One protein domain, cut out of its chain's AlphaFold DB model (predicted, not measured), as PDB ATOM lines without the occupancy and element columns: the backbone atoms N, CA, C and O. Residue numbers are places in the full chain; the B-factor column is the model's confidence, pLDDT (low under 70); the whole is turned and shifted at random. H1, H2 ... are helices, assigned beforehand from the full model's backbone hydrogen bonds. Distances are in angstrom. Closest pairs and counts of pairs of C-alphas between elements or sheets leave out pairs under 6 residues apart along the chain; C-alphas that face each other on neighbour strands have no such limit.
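This is residues 505 to 569 of the 754 residues of the protein "DUF1800 family protein" of Puniceicoccaceae bacterium (UniProt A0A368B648). A helical hairpin of H2 and H3 has H1 crossing one side of it, so that the three longer helices make a small triangular core. From the end of H3 a thin tail with the short helices H4 and H5 leads away, and residues 563 to 569 stick out at one end of the long axis, while the long loop of residues 535 to 547 joins the two helices of the hairpin at the opposite end. The printed part has 65 residues with five named helices, H1 to H5 in chain order, and no named strand; the class is all helix, with 43 residues in helices. The whole is compact by its radius of gyration of the C-alphas, 11.2 A, yet elongated in outline, with spans of 37 by 21 by 17 A.

The longest helix is H2, residues 522 to 534. It forms a hairpin with H3, residues 548 to 557: they touch at a shallow tilt of 28 degrees, opposite ways, and their closest C-alphas, those of Phe 532 and Thr 551, are 5.1 A apart. H2 touches H3 with residues 527 to 532 alone. H1, residues 505 to 515, touches H2, with the C-alphas of Pro 505 and Ala 529 closest at 4.9 A; the two are about perpendicular at 70.1 degrees, only just beyond a steep tilt. H1 also touches H3, with the C-alphas of Ile 512 and Val 555 closest at 5.6 A, at a steep tilt of 57 degrees, the same way. H4, residues 559 to 562, is close to H3 but not clearly touching, with the C-alphas of Val 555 and Ala 561 closest at 7.3 A. H5, residues 564 to 568, is apart from H1, H2 and H3. Every O i to N i+4 pair is within hydrogen-bond range in H1, H2 and H3; H4 is too short for such a pair, and H5 has 0 of 1, beside 2 of 2 O i to N i+3 pairs.

H2 measures 17.8 A from first to last C-alpha, H1 15.5 A and H3 13.9 A. H1 begins at C-alpha 505 (-37.860, -2.178, 22.235), H2 begins at C-alpha 522 (-41.076, 6.412, 20.951), and H5 ends at C-alpha 568 (-43.428, 17.319, 5.586).

The C-alphas of Asn 544 and Tyr 568 are the two farthest apart, at 37.1 A. The printed part has no cut. The link from H2 to H3 is long, with 13 residues. The mean pLDDT of the printed part is 94.9, that of H5 is 82, and no printed residue is under 70.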
ATOM      1  N   PRO A 505     -38.223  -3.489  22.790       98.31
ATOM      2  CA  PRO A 505     -37.860  -2.178  22.235       98.31
ATOM      3  C   PRO A 505     -36.528  -2.181  21.468       98.31
ATOM      4  O   PRO A 505     -36.405  -1.488  20.453       98.31
ATOM      5  N   PHE A 506     -35.540  -2.978  21.896       98.00
ATOM      6  CA  PHE A 506     -34.248  -3.099  21.212       98.00
ATOM      7  C   PHE A 506     -34.413  -3.687  19.803       98.00
ATOM      8  O   PHE A 506     -33.943  -3.102  18.820       98.00
ATOM      9  N   PHE A 507     -35.154  -4.793  19.684       98.56
ATOM     10  CA  PHE A 507     -35.442  -5.428  18.401       98.56
ATOM     11  C   PHE A 507     -36.397  -4.591  17.535       98.56
ATOM     12  O   PHE A 507     -36.158  -4.430  16.336       98.56
ATOM     13  N   ALA A 508     -37.431  -3.990  18.139       98.56
ATOM     14  CA  ALA A 508     -38.375  -3.103  17.463       98.56
ATOM     15  C   ALA A 508     -37.660  -1.966  16.726       98.56
ATOM     16  O   ALA A 508     -37.847  -1.804  15.518       98.56
ATOM     17  N   ARG A 509     -36.776  -1.227  17.414       97.50
ATOM     18  CA  ARG A 509     -36.009  -0.128  16.810       97.50
ATOM     19  C   ARG A 509     -35.210  -0.582  15.589       97.50
ATOM     20  O   ARG A 509     -35.219   0.107  14.571       97.50
ATOM     21  N   PHE A 510     -34.534  -1.728  15.673       97.81
ATOM     22  CA  PHE A 510     -33.778  -2.266  14.543       97.81
ATOM     23  C   PHE A 510     -34.697  -2.617  13.366       97.81
ATOM     24  O   PHE A 510     -34.424  -2.205  12.239       97.81
ATOM     25  N   MET A 511     -35.795  -3.340  13.602       98.56
ATOM     26  CA  MET A 511     -36.692  -3.775  12.525       98.56
ATOM     27  C   MET A 511     -37.365  -2.589  11.830       98.56
ATOM     28  O   MET A 511     -37.376  -2.535  10.599       98.56
ATOM     29  N   ILE A 512     -37.816  -1.590  12.594       98.50
ATOM     30  CA  ILE A 512     -38.342  -0.336  12.044       98.50
ATOM     31  C   ILE A 512     -37.289   0.351  11.160       98.50
ATOM     32  O   ILE A 512     -37.577   0.681  10.006       98.50
ATOM     33  N   GLN A 513     -36.043   0.475  11.638       97.25
ATOM     34  CA  GLN A 513     -34.955   1.054  10.847       97.25
ATOM     35  C   GLN A 513     -34.652   0.280   9.563       97.25
ATOM     36  O   GLN A 513     -34.353   0.907   8.548       97.25
ATOM     37  N   ARG A 514     -34.737  -1.057   9.549       96.88
ATOM     38  CA  ARG A 514     -34.502  -1.841   8.322       96.88
ATOM     39  C   ARG A 514     -35.590  -1.622   7.276       96.88
ATOM     40  O   ARG A 514     -35.260  -1.587   6.089       96.88
ATOM     41  N   PHE A 515     -36.844  -1.454   7.684       97.75
ATOM     42  CA  PHE A 515     -37.989  -1.402   6.769       97.75
ATOM     43  C   PHE A 515     -38.437   0.012   6.380       97.75
ATOM     44  O   PHE A 515     -38.622   0.258   5.189       97.75
ATOM     45  N   THR A 516     -38.605   0.934   7.335       96.06
ATOM     46  CA  THR A 516     -39.415   2.150   7.123       96.06
ATOM     47  C   THR A 516     -38.665   3.465   7.365       96.06
ATOM     48  O   THR A 516     -38.551   4.249   6.426       96.06
ATOM     49  N   VAL A 517     -38.111   3.717   8.559       95.25
ATOM     50  CA  VAL A 517     -37.609   5.054   8.967       95.25
ATOM     51  C   VAL A 517     -36.371   4.983   9.876       95.25
ATOM     52  O   VAL A 517     -36.283   4.115  10.737       95.25
ATOM     53  N   SER A 518     -35.399   5.897   9.718       95.00
ATOM     54  CA  SER A 518     -34.152   5.889  10.513       95.00
ATOM     55  C   SER A 518     -34.358   6.343  11.965       95.00
ATOM     56  O   SER A 518     -33.630   5.892  12.853       95.00
ATOM     57  N   ASN A 519     -35.338   7.218  12.206       93.56
ATOM     58  CA  ASN A 519     -35.662   7.807  13.509       93.56
ATOM     59  C   ASN A 519     -37.176   7.683  13.786       93.56
ATOM     60  O   ASN A 519     -37.900   8.667  13.645       93.56
ATOM     61  N   PRO A 520     -37.684   6.477  14.104       93.75
ATOM     62  CA  PRO A 520     -39.082   6.310  14.515       93.75
ATOM     63  C   PRO A 520     -39.361   7.015  15.841       93.75
ATOM     64  O   PRO A 520     -38.435   7.169  16.637       93.75
ATOM     65  N   SER A 521     -40.612   7.403  16.110       92.00
ATOM     66  CA  SER A 521     -40.975   7.941  17.428       92.00
ATOM     67  C   SER A 521     -40.887   6.880  18.542       92.00
ATOM     68  O   SER A 521     -40.915   5.671  18.265       92.00
ATOM     69  N   PRO A 522     -40.862   7.307  19.819       93.00
ATOM     70  CA  PRO A 522     -41.076   6.412  20.951       93.00
ATOM     71  C   PRO A 522     -42.414   5.653  20.863       93.00
ATOM     72  O   PRO A 522     -42.466   4.459  21.163       93.00
ATOM     73  N   ALA A 523     -43.492   6.288  20.382       91.88
ATOM     74  CA  ALA A 523     -44.801   5.648  20.229       91.88
ATOM     75  C   ALA A 523     -44.766   4.467  19.238       91.88
ATOM     76  O   ALA A 523     -45.321   3.403  19.523       91.88
ATOM     77  N   TYR A 524     -44.043   4.607  18.127       95.00
ATOM     78  CA  TYR A 524     -43.885   3.547  17.131       95.00
ATOM     79  C   TYR A 524     -43.001   2.399  17.629       95.00
ATOM     80  O   TYR A 524     -43.377   1.230  17.489       95.00
ATOM     81  N   ILE A 525     -41.873   2.697  18.289       97.62
ATOM     82  CA  ILE A 525     -41.067   1.651  18.941       97.62
ATOM     83  C   ILE A 525     -41.930   0.887  19.954       97.62
ATOM     84  O   ILE A 525     -41.940  -0.342  19.930       97.62
ATOM     85  N   LYS A 526     -42.721   1.596  20.768       97.50
ATOM     86  CA  LYS A 526     -43.641   1.010  21.752       97.50
ATOM     87  C   LYS A 526     -44.713   0.129  21.117       97.50
ATOM     88  O   LYS A 526     -44.980  -0.952  21.635       97.50
ATOM     89  N   ALA A 527     -45.315   0.540  20.002       97.69
ATOM     90  CA  ALA A 527     -46.315  -0.261  19.297       97.69
ATOM     91  C   ALA A 527     -45.735  -1.606  18.819       97.69
ATOM     92  O   ALA A 527     -46.327  -2.662  19.056       97.69
ATOM     93  N   VAL A 528     -44.540  -1.584  18.222       98.75
ATOM     94  CA  VAL A 528     -43.839  -2.793  17.755       98.75
ATOM     95  C   VAL A 528     -43.327  -3.641  18.929       98.75
ATOM     96  O   VAL A 528     -43.452  -4.866  18.901       98.75
ATOM     97  N   ALA A 529     -42.817  -3.016  19.992       98.75
ATOM     98  CA  ALA A 529     -42.396  -3.689  21.221       98.75
ATOM     99  C   ALA A 529     -43.570  -4.419  21.898       98.75
ATOM    100  O   ALA A 529     -43.448  -5.590  22.256       98.75
ATOM    101  N   LEU A 530     -44.743  -3.784  21.991       98.69
ATOM    102  CA  LEU A 530     -45.959  -4.409  22.512       98.69
ATOM    103  C   LEU A 530     -46.460  -5.548  21.613       98.69
ATOM    104  O   LEU A 530     -46.872  -6.583  22.141       98.69
ATOM    105  N   ALA A 531     -46.373  -5.411  20.287       98.75
ATOM    106  CA  ALA A 531     -46.716  -6.484  19.353       98.75
ATOM    107  C   ALA A 531     -45.817  -7.718  19.537       98.75
ATOM    108  O   ALA A 531     -46.317  -8.839  19.656       98.75
ATOM    109  N   PHE A 532     -44.502  -7.514  19.673       98.75
ATOM    110  CA  PHE A 532     -43.551  -8.569  20.031       98.75
ATOM    111  C   PHE A 532     -43.863  -9.165  21.410       98.75
ATOM    112  O   PHE A 532     -43.865 -10.383  21.582       98.75
ATOM    113  N   LYS A 533     -44.116  -8.325  22.418       98.31
ATOM    114  CA  LYS A 533     -44.290  -8.721  23.825       98.31
ATOM    115  C   LYS A 533     -45.559  -9.536  24.064       98.31
ATOM    116  O   LYS A 533     -45.500 -10.525  24.789       98.31
ATOM    117  N   ASN A 534     -46.665  -9.133  23.444       98.06
ATOM    118  CA  ASN A 534     -47.983  -9.757  23.589       98.06
ATOM    119  C   ASN A 534     -48.253 -10.829  22.520       98.06
ATOM    120  O   ASN A 534     -49.171 -11.631  22.671       98.06
ATOM    121  N   GLY A 535     -47.485 -10.831  21.430       98.25
ATOM    122  CA  GLY A 535     -47.690 -11.722  20.293       98.25
ATOM    123  C   GLY A 535     -48.892 -11.377  19.418       98.25
ATOM    124  O   GLY A 535     -49.365 -12.253  18.694       98.25
ATOM    125  N   LEU A 536     -49.413 -10.149  19.522       98.12
ATOM    126  CA  LEU A 536     -50.607  -9.674  18.822       98.12
ATOM    127  C   LEU A 536     -50.434  -8.224  18.364       98.12
ATOM    128  O   LEU A 536     -50.055  -7.369  19.164       98.12
ATOM    129  N   TYR A 537     -50.800  -7.945  17.116       96.69
ATOM    130  CA  TYR A 537     -51.011  -6.600  16.582       96.69
ATOM    131  C   TYR A 537     -52.403  -6.554  15.942       96.69
ATOM    132  O   TYR A 537     -52.733  -7.437  15.157       96.69
ATOM    133  N   GLU A 538     -53.244  -5.598  16.353       90.69
ATOM    134  CA  GLU A 538     -54.638  -5.429  15.877       90.69
ATOM    135  C   GLU A 538     -55.518  -6.708  15.941       90.69
ATOM    136  O   GLU A 538     -56.548  -6.825  15.290       90.69
ATOM    137  N   GLY A 539     -55.155  -7.659  16.814       89.19
ATOM    138  CA  GLY A 539     -55.849  -8.945  17.000       89.19
ATOM    139  C   GLY A 539     -55.237 -10.121  16.230       89.19
ATOM    140  O   GLY A 539     -55.641 -11.261  16.453       89.19
ATOM    141  N   SER A 540     -54.230  -9.864  15.395       92.00
ATOM    142  CA  SER A 540     -53.536 -10.843  14.560       92.00
ATOM    143  C   SER A 540     -52.180 -11.252  15.148       92.00
ATOM    144  O   SER A 540     -51.476 -10.425  15.732       92.00
ATOM    145  N   GLY A 541     -51.799 -12.522  14.994       95.50
ATOM    146  CA  GLY A 541     -50.565 -13.107  15.534       95.50
ATOM    147  C   GLY A 541     -50.795 -14.331  16.431       95.50
ATOM    148  O   GLY A 541     -51.913 -14.817  16.594       95.50
ATOM    149  N   SER A 542     -49.720 -14.858  17.025       96.56
ATOM    150  CA  SER A 542     -49.757 -16.128  17.766       96.56
ATOM    151  C   SER A 542     -50.222 -16.022  19.223       96.56
ATOM    152  O   SER A 542     -50.359 -17.054  19.880       96.56
ATOM    153  N   GLY A 543     -50.399 -14.812  19.769       97.44
ATOM    154  CA  GLY A 543     -50.710 -14.602  21.191       97.44
ATOM    155  C   GLY A 543     -49.562 -14.928  22.155       97.44
ATOM    156  O   GLY A 543     -49.770 -14.957  23.366       97.44
ATOM    157  N   ASN A 544     -48.361 -15.199  21.634       97.94
ATOM    158  CA  ASN A 544     -47.175 -15.529  22.417       97.94
ATOM    159  C   ASN A 544     -46.072 -14.485  22.199       97.94
ATOM    160  O   ASN A 544     -45.833 -14.052  21.069       97.94
ATOM    161  N   ARG A 545     -45.348 -14.142  23.274       98.50
ATOM    162  CA  ARG A 545     -44.149 -13.291  23.214       98.50
ATOM    163  C   ARG A 545     -43.206 -13.769  22.104       98.50
ATOM    164  O   ARG A 545     -43.048 -14.972  21.904       98.50
ATOM    165  N   GLY A 546     -42.568 -12.835  21.405       98.50
ATOM    166  CA  GLY A 546     -41.625 -13.100  20.321       98.50
ATOM    167  C   GLY A 546     -42.264 -13.416  18.969       98.50
ATOM    168  O   GLY A 546     -41.538 -13.809  18.061       98.50
ATOM    169  N   CYS A 547     -43.587 -13.268  18.809       98.62
ATOM    170  CA  CYS A 547     -44.263 -13.500  17.530       98.62
ATOM    171  C   CYS A 547     -43.741 -12.552  16.440       98.62
ATOM    172  O   CYS A 547     -43.997 -11.343  16.463       98.62
ATOM    173  N   MET A 548     -43.041 -13.113  15.455       98.44
ATOM    174  CA  MET A 548     -42.489 -12.348  14.345       98.44
ATOM    175  C   MET A 548     -43.585 -11.835  13.410       98.44
ATOM    176  O   MET A 548     -43.486 -10.698  12.969       98.44
ATOM    177  N   GLU A 549     -44.665 -12.592  13.174       98.25
ATOM    178  CA  GLU A 549     -45.825 -12.112  12.403       98.25
ATOM    179  C   GLU A 549     -46.377 -10.786  12.954       98.25
ATOM    180  O   GLU A 549     -46.407  -9.788  12.236       98.25
ATOM    181  N   ALA A 550     -46.768 -10.759  14.235       98.69
ATOM    182  CA  ALA A 550     -47.313  -9.561  14.876       98.69
ATOM    183  C   ALA A 550     -46.308  -8.396  14.854       98.69
ATOM    184  O   ALA A 550     -46.681  -7.253  14.599       98.69
ATOM    185  N   THR A 551     -45.021  -8.696  15.061       98.75
ATOM    186  CA  THR A 551     -43.937  -7.704  15.012       98.75
ATOM    187  C   THR A 551     -43.794  -7.091  13.613       98.75
ATOM    188  O   THR A 551     -43.713  -5.872  13.486       98.75
ATOM    189  N   ILE A 552     -43.802  -7.901  12.547       98.62
ATOM    190  CA  ILE A 552     -43.699  -7.421  11.157       98.62
ATOM    191  C   ILE A 552     -44.955  -6.653  10.731       98.62
ATOM    192  O   ILE A 552     -44.828  -5.620  10.074       98.62
ATOM    193  N   LYS A 553     -46.154  -7.094  11.142       98.44
ATOM    194  CA  LYS A 553     -47.398  -6.335  10.930       98.44
ATOM    195  C   LYS A 553     -47.313  -4.955  11.575       98.44
ATOM    196  O   LYS A 553     -47.508  -3.964  10.878       98.44
ATOM    197  N   ALA A 554     -46.893  -4.865  12.836       98.38
ATOM    198  CA  ALA A 554     -46.681  -3.582  13.503       98.38
ATOM    199  C   ALA A 554     -45.662  -2.686  12.761       98.38
ATOM    200  O   ALA A 554     -45.904  -1.498  12.587       98.38
ATOM    201  N   VAL A 555     -44.555  -3.247  12.255       98.56
ATOM    202  CA  VAL A 555     -43.514  -2.516  11.492       98.56
ATOM    203  C   VAL A 555     -43.988  -2.000  10.120       98.56
ATOM    204  O   VAL A 555     -43.356  -1.108   9.559       98.56
ATOM    205  N   LEU A 556     -45.068  -2.539   9.550       97.94
ATOM    206  CA  LEU A 556     -45.548  -2.157   8.210       97.94
ATOM    207  C   LEU A 556     -46.909  -1.449   8.209       97.94
ATOM    208  O   LEU A 556     -47.202  -0.692   7.282       97.94
ATOM    209  N   LEU A 557     -47.741  -1.679   9.225       96.25
ATOM    210  CA  LEU A 557     -49.104  -1.149   9.310       96.25
ATOM    211  C   LEU A 557     -49.224   0.085  10.211       96.25
ATOM    212  O   LEU A 557     -50.171   0.859  10.019       96.25
ATOM    213  N   HIS A 558     -48.264   0.314  11.120       94.19
ATOM    214  CA  HIS A 558     -48.268   1.477  12.013       94.19
ATOM    215  C   HIS A 558     -48.425   2.790  11.222       94.19
ATOM    216  O   HIS A 558     -47.802   2.937  10.162       94.19
ATOM    217  N   PRO A 559     -49.202   3.775  11.715       90.06
ATOM    218  CA  PRO A 559     -49.453   5.014  10.986       90.06
ATOM    219  C   PRO A 559     -48.185   5.755  10.533       90.06
ATOM    220  O   PRO A 559     -48.193   6.317   9.438       90.06
ATOM    221  N   GLU A 560     -47.073   5.691  11.276       90.62
ATOM    222  CA  GLU A 560     -45.794   6.281  10.835       90.62
ATOM    223  C   GLU A 560     -45.202   5.661   9.567       90.62
ATOM    224  O   GLU A 560     -44.533   6.358   8.815       90.62
ATOM    225  N   ALA A 561     -45.438   4.375   9.297       92.12
ATOM    226  CA  ALA A 561     -44.945   3.733   8.079       92.12
ATOM    227  C   ALA A 561     -45.708   4.196   6.824       92.12
ATOM    228  O   ALA A 561     -45.188   4.114   5.710       92.12
ATOM    229  N   ARG A 562     -46.959   4.653   6.998       88.50
ATOM    230  CA  ARG A 562     -47.933   4.832   5.908       88.50
ATOM    231  C   ARG A 562     -48.391   6.276   5.699       88.50
ATOM    232  O   ARG A 562     -48.804   6.629   4.594       88.50
ATOM    233  N   SER A 563     -48.318   7.137   6.711       85.75
ATOM    234  CA  SER A 563     -48.887   8.489   6.656       85.75
ATOM    235  C   SER A 563     -48.155   9.380   5.652       85.75
ATOM    236  O   SER A 563     -46.956   9.616   5.760       85.75
ATOM    237  N   ALA A 564     -48.867   9.889   4.643       80.38
ATOM    238  CA  ALA A 564     -48.303  10.821   3.655       80.38
ATOM    239  C   ALA A 564     -47.983  12.208   4.252       80.38
ATOM    240  O   ALA A 564     -47.179  12.949   3.695       80.38
ATOM    241  N   SER A 565     -48.568  12.549   5.406       80.38
ATOM    242  CA  SER A 565     -48.263  13.768   6.165       80.38
ATOM    243  C   SER A 565     -46.817  13.835   6.640       80.38
ATOM    244  O   SER A 565     -46.213  14.901   6.582       80.38
ATOM    245  N   LEU A 566     -46.220  12.713   7.036       85.69
ATOM    246  CA  LEU A 566     -44.863  12.702   7.585       85.69
ATOM    247  C   LEU A 566     -43.782  13.056   6.547       85.69
ATOM    248  O   LEU A 566     -42.679  13.428   6.925       85.69
ATOM    249  N   ALA A 567     -44.126  13.109   5.256       81.56
ATOM    250  CA  ALA A 567     -43.298  13.702   4.203       81.56
ATOM    251  C   ALA A 567     -42.904  15.176   4.452       81.56
ATOM    252  O   ALA A 567     -41.919  15.658   3.892       81.56
ATOM    253  N   TYR A 568     -43.688  15.914   5.248       80.62
ATOM    254  CA  TYR A 568     -43.428  17.319   5.586       80.62
ATOM    255  C   TYR A 568     -42.613  17.491   6.885       80.62
ATOM    256  O   TYR A 568     -42.196  18.613   7.202       80.62
ATOM    257  N   ASP A 569     -42.365  16.405   7.625       84.56
ATOM    258  CA  ASP A 569     -41.480  16.373   8.790       84.56
ATOM    259  C   ASP A 569     -40.017  16.232   8.325       84.56
ATOM    260  O   ASP A 569     -39.646  15.205   7.759       84.56
TER     261      ASP A 569